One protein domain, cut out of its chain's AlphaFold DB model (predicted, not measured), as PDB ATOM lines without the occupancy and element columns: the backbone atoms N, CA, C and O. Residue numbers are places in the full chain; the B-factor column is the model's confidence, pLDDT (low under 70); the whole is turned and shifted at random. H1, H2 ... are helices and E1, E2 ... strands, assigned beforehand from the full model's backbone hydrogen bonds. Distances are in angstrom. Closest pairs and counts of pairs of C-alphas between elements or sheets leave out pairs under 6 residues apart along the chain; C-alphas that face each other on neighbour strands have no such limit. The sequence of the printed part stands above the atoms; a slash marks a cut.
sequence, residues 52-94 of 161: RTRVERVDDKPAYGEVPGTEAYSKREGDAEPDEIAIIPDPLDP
ATOM      1  N   ARG A  52      15.544 109.426  28.550       89.62
ATOM      2  CA  ARG A  52      15.998 108.609  27.416       89.62
ATOM      3  C   ARG A  52      14.825 108.069  26.618       89.62
ATOM      4  O   ARG A  52      13.786 107.719  27.181       89.62
ATOM      5  N   THR A  53      15.028 107.970  25.315       93.31
ATOM      6  CA  THR A  53      14.101 107.412  24.336       93.31
ATOM      7  C   THR A  53      14.531 105.996  23.964       93.31
ATOM      8  O   THR A  53      15.669 105.753  23.573       93.31
ATOM      9  N   ARG A  54      13.611 105.037  24.095       92.38
ATOM     10  CA  ARG A  54      13.846 103.638  23.724       92.38
ATOM     11  C   ARG A  54      12.779 103.170  22.746       92.38
ATOM     12  O   ARG A  54      11.591 103.367  22.993       92.38
ATOM     13  N   VAL A  55      13.216 102.531  21.666       92.25
ATOM     14  CA  VAL A  55      12.358 101.906  20.654       92.25
ATOM     15  C   VAL A  55      12.458 100.390  20.777       92.25
ATOM     16  O   VAL A  55      13.554  99.835  20.821       92.25
ATOM     17  N   GLU A  56      11.309  99.719  20.804       91.75
ATOM     18  CA  GLU A  56      11.221  98.259  20.811       91.75
ATOM     19  C   GLU A  56      10.728  97.770  19.445       91.75
ATOM     20  O   GLU A  56       9.616  98.085  19.020       91.75
ATOM     21  N   ARG A  57      11.583  97.043  18.722       89.50
ATOM     22  CA  ARG A  57      11.288  96.480  17.402       89.50
ATOM     23  C   ARG A  57      10.680  95.095  17.557       89.50
ATOM     24  O   ARG A  57      11.174  94.288  18.333       89.50
ATOM     25  N   VAL A  58       9.615  94.829  16.809       87.25
ATOM     26  CA  VAL A  58       8.884  93.551  16.850       87.25
ATOM     27  C   VAL A  58       9.540  92.487  15.965       87.25
ATOM     28  O   VAL A  58       9.365  91.298  16.201       87.25
ATOM     29  N   ASP A  59      10.308  92.900  14.957       86.50
ATOM     30  CA  ASP A  59      11.095  92.012  14.112       86.50
ATOM     31  C   ASP A  59      12.492  92.599  13.846       86.50
ATOM     32  O   ASP A  59      12.769  93.767  14.131       86.50
ATOM     33  N   ASP A  60      13.389  91.757  13.328       86.88
ATOM     34  CA  ASP A  60      14.739  92.155  12.908       86.88
ATOM     35  C   ASP A  60      14.824  92.401  11.390       86.88
ATOM     36  O   ASP A  60      15.888  92.315  10.775       86.88
ATOM     37  N   LYS A  61      13.685  92.642  10.727       90.38
ATOM     38  CA  LYS A  61      13.666  92.875   9.281       90.38
ATOM     39  C   LYS A  61      13.734  94.378   9.019       90.38
ATOM     40  O   LYS A  61      12.952  95.129   9.592       90.38
ATOM     41  N   PRO A  62      14.616  94.837   8.113       90.88
ATOM     42  CA  PRO A  62      14.704  96.256   7.812       90.88
ATOM     43  C   PRO A  62      13.390  96.747   7.197       90.88
ATOM     44  O   PRO A  62      12.890  96.187   6.214       90.88
ATOM     45  N   ALA A  63      12.836  97.816   7.765       90.56
ATOM     46  CA  ALA A  63      11.653  98.469   7.222       90.56
ATOM     47  C   ALA A  63      12.002  99.284   5.964       90.56
ATOM     48  O   ALA A  63      13.153  99.641   5.721       90.56
ATOM     49  N   TYR A  64      10.991  99.659   5.172       94.19
ATOM     50  CA  TYR A  64      11.187 100.457   3.951       94.19
ATOM     51  C   TYR A  64      11.989 101.751   4.190       94.19
ATOM     52  O   TYR A  64      12.755 102.165   3.325       94.19
ATOM     53  N   GLY A  65      11.850 102.368   5.368       93.75
ATOM     54  CA  GLY A  65      12.596 103.568   5.764       93.75
ATOM     55  C   GLY A  65      14.011 103.331   6.304       93.75
ATOM     56  O   GLY A  65      14.674 104.302   6.633       93.75
ATOM     57  N   GLU A  66      14.469 102.085   6.423       91.94
ATOM     58  CA  GLU A  66      15.823 101.733   6.890       91.94
ATOM     59  C   GLU A  66      16.737 101.285   5.741       91.94
ATOM     60  O   GLU A  66      17.953 101.217   5.897       91.94
ATOM     61  N   VAL A  67      16.166 100.996   4.567       95.44
ATOM     62  CA  VAL A  67      16.919 100.547   3.394       95.44
ATOM     63  C   VAL A  67      17.461 101.754   2.615       95.44
ATOM     64  O   VAL A  67      16.663 102.562   2.135       95.44
ATOM     65  N   PRO A  68      18.788 101.869   2.409       95.56
ATOM     66  CA  PRO A  68      19.366 102.953   1.620       95.56
ATOM     67  C   PRO A  68      18.800 103.012   0.195       95.56
ATOM     68  O   PRO A  68      18.630 101.987  -0.468       95.56
ATOM     69  N   GLY A  69      18.540 104.225  -0.296       94.56
ATOM     70  CA  GLY A  69      18.023 104.467  -1.649       94.56
ATOM     71  C   GLY A  69      16.495 104.469  -1.777       94.56
ATOM     72  O   GLY A  69      15.990 104.690  -2.876       94.56
ATOM     73  N   THR A  70      15.747 104.263  -0.687       96.56
ATOM     74  CA  THR A  70      14.291 104.465  -0.675       96.56
ATOM     75  C   THR A  70      13.931 105.921  -0.365       96.56
ATOM     76  O   THR A  70      14.649 106.625   0.346       96.56
ATOM     77  N   GLU A  71      12.769 106.385  -0.840       95.75
ATOM     78  CA  GLU A  71      12.277 107.731  -0.498       95.75
ATOM     79  C   GLU A  71      12.030 107.910   1.006       95.75
ATOM     80  O   GLU A  71      12.135 109.016   1.531       95.75
ATOM     81  N   ALA A  72      11.657 106.829   1.700       95.00
ATOM     82  CA  ALA A  72      11.427 106.858   3.137       95.00
ATOM     83  C   ALA A  72      12.746 107.002   3.908       95.00
ATOM     84  O   ALA A  72      12.794 107.783   4.852       95.00
ATOM     85  N   TYR A  73      13.812 106.326   3.470       95.06
ATOM     86  CA  TYR A  73      15.148 106.465   4.049       95.06
ATOM     87  C   TYR A  73      15.660 107.905   3.953       95.06
ATOM     88  O   TYR A  73      16.043 108.487   4.961       95.06
ATOM     89  N   SER A  74      15.555 108.536   2.775       95.50
ATOM     90  CA  SER A  74      15.979 109.935   2.597       95.50
ATOM     91  C   SER A  74      15.192 110.928   3.455       95.50
ATOM     92  O   SER A  74      15.729 111.957   3.849       95.50
ATOM     93  N   LYS A  75      13.916 110.648   3.755       94.69
ATOM     94  CA  LYS A  75      13.125 111.487   4.670       94.69
ATOM     95  C   LYS A  75      13.555 111.307   6.130       94.69
ATOM     96  O   LYS A  75      13.526 112.286   6.862       94.69
ATOM     97  N   ARG A  76      13.969 110.095   6.524       92.38
ATOM     98  CA  ARG A  76      14.426 109.777   7.890       92.38
ATOM     99  C   ARG A  76      15.854 110.215   8.187       92.38
ATOM    100  O   ARG A  76      16.213 110.295   9.349       92.38
ATOM    101  N   GLU A  77      16.662 110.530   7.177       93.06
ATOM    102  CA  GLU A  77      18.040 111.015   7.370       93.06
ATOM    103  C   GLU A  77      18.107 112.316   8.198       93.06
ATOM    104  O   GLU A  77      19.129 112.610   8.812       93.06
ATOM    105  N   GLY A  78      17.010 113.085   8.245       93.12
ATOM    106  CA  GLY A  78      16.866 114.260   9.109       93.12
ATOM    107  C   GLY A  78      16.197 113.999  10.467       93.12
ATOM    108  O   GLY A  78      16.106 114.932  11.265       93.12
ATOM    109  N   ASP A  79      15.714 112.781  10.728       92.56
ATOM    110  CA  ASP A  79      15.114 112.411  12.012       92.56
ATOM    111  C   ASP A  79      16.218 112.147  13.052       92.56
ATOM    112  O   ASP A  79      17.312 111.689  12.727       92.56
ATOM    113  N   ALA A  80      15.933 112.408  14.330       92.00
ATOM    114  CA  ALA A  80      16.852 112.063  15.413       92.00
ATOM    115  C   ALA A  80      16.840 110.549  15.699       92.00
ATOM    116  O   ALA A  80      15.775 109.927  15.736       92.00
ATOM    117  N   GLU A  81      18.016 109.969  15.955       91.75
ATOM    118  CA  GLU A  81      18.139 108.573  16.384       91.75
ATOM    119  C   GLU A  81      17.735 108.410  17.864       91.75
ATOM    120  O   GLU A  81      18.081 109.264  18.686       91.75
ATOM    121  N   PRO A  82      16.999 107.340  18.226       92.94
ATOM    122  CA  PRO A  82      16.689 107.042  19.622       92.94
ATOM    123  C   PRO A  82      17.947 106.604  20.382       92.94
ATOM    124  O   PRO A  82      18.884 106.068  19.792       92.94
ATOM    125  N   ASP A  83      17.939 106.753  21.707       93.38
ATOM    126  CA  ASP A  83      19.087 106.372  22.542       93.38
ATOM    127  C   ASP A  83      19.307 104.850  22.558       93.38
ATOM    128  O   ASP A  83      20.440 104.371  22.553       93.38
ATOM    129  N   GLU A  84      18.215 104.081  22.602       91.31
ATOM    130  CA  GLU A  84      18.247 102.621  22.706       91.31
ATOM    131  C   GLU A  84      17.263 101.969  21.722       91.31
ATOM    132  O   GLU A  84      16.095 102.356  21.632       91.31
ATOM    133  N   ILE A  85      17.720 100.929  21.018       89.56
ATOM    134  CA  ILE A  85      16.892 100.099  20.131       89.56
ATOM    135  C   ILE A  85      16.984  98.650  20.615       89.56
ATOM    136  O   ILE A  85      18.044  98.034  20.534       89.56
ATOM    137  N   ALA A  86      15.876  98.103  21.113       88.19
ATOM    138  CA  ALA A  86      15.771  96.707  21.540       88.19
ATOM    139  C   ALA A  86      14.898  95.925  20.555       88.19
ATOM    140  O   ALA A  86      13.864  96.427  20.131       88.19
ATOM    141  N   ILE A  87      15.285  94.705  20.188       88.19
ATOM    142  CA  ILE A  87      14.437  93.812  19.384       88.19
ATOM    143  C   ILE A  87      13.753  92.857  20.357       88.19
ATOM    144  O   ILE A  87      14.429  92.161  21.116       88.19
ATOM    145  N   ILE A  88      12.424  92.856  20.363       83.25
ATOM    146  CA  ILE A  88      11.633  91.931  21.165       83.25
ATOM    147  C   ILE A  88      11.821  90.539  20.553       83.25
ATOM    148  O   ILE A  88      11.541  90.369  19.364       83.25
ATOM    149  N   PRO A  89      12.304  89.549  21.322       74.25
ATOM    150  CA  PRO A  89      12.397  88.188  20.825       74.25
ATOM    151  C   PRO A  89      10.992  87.665  20.520       74.25
ATOM    152  O   PRO A  89      10.051  87.907  21.281       74.25
ATOM    153  N   ASP A  90      10.848  86.955  19.402       73.50
ATOM    154  CA  ASP A  90       9.594  86.283  19.069       73.50
ATOM    155  C   ASP A  90       9.242  85.331  20.231       73.50
ATOM    156  O   ASP A  90      10.118  84.590  20.680       73.50
ATOM    157  N   PRO A  91       8.009  85.321  20.770       67.06
ATOM    158  CA  PRO A  91       7.622  84.396  21.842       67.06
ATOM    159  C   PRO A  91       7.849  82.913  21.501       67.06
ATOM    160  O   PRO A  91       7.834  82.070  22.400       67.06
ATOM    161  N   LEU A  92       8.033  82.583  20.219       68.94
ATOM    162  CA  LEU A  92       8.387  81.248  19.735       68.94
ATOM    163  C   LEU A  92       9.900  80.958  19.769       68.94
ATOM    164  O   LEU A  92      10.277  79.784  19.768       68.94
ATOM    165  N   ASP A  93      10.746  81.988  19.849       64.12
ATOM    166  CA  ASP A  93      12.206  81.896  19.877       64.12
ATOM    167  C   ASP A  93      12.750  82.275  21.270       64.12
ATOM    168  O   ASP A  93      12.804  83.450  21.640       64.12
ATOM    169  N   PRO A  94      13.200  81.298  22.081       55.88
ATOM    170  CA  PRO A  94      13.697  81.541  23.430       55.88
ATOM    171  C   PRO A  94      15.145  82.058  23.401       55.88
ATOM    172  O   PRO A  94      16.059  81.419  23.925       55.88
TER     173      PRO A  94
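What this domain is: This is residues 52 to 94 of the 161 residues of an uncharacterized protein of Podospora anserina (strain S / ATCC MYA-4624 / DSM 980 / FGSC 10383) (UniProt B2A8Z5). With little regular structure, this is a flat, open loop of chain: two short parallel strands, E1 and E2, side by side on one side of it, the small helix H1 on the other, and residues 88 to 94 as a tail beyond E2. The 43 printed residues hold E1, H1 and E2 in that order, a mixed class with only 14 residues in named elements. The whole is loose, with a radius of gyration of the C-alphas of 12.5 A, and spans 35 by 25 by 9 A.

Where its parts are: E1, residues 54 to 57, begins at C-alpha 54 (13.846, 103.638, 23.724) and is 9.9 A long. H1, residues 71 to 76, is 8.9 A long. E2, residues 84 to 87, is 10.2 A long and ends at C-alpha 87 (14.437, 93.812, 19.384).

How they stand to each other: E1 and E2 are parallel neighbours, 21 degrees between directions; N 57 and O 86, 2.8 A apart, are within hydrogen-bond range. E1, H1 and E2 form a strand-helix-strand unit, two parallel strands with a helix between them along the chain; its crossover is right-handed. In H1 every O i to N i+4 pair is within hydrogen-bond range.

The domain as a whole: The C-alphas farthest apart, Gly 78 and Pro 94, are 35.9 A apart. The printed part has no cut. The link E1 to H1 is long, 13 residues. Residues 91 to 94 have pLDDT under 70.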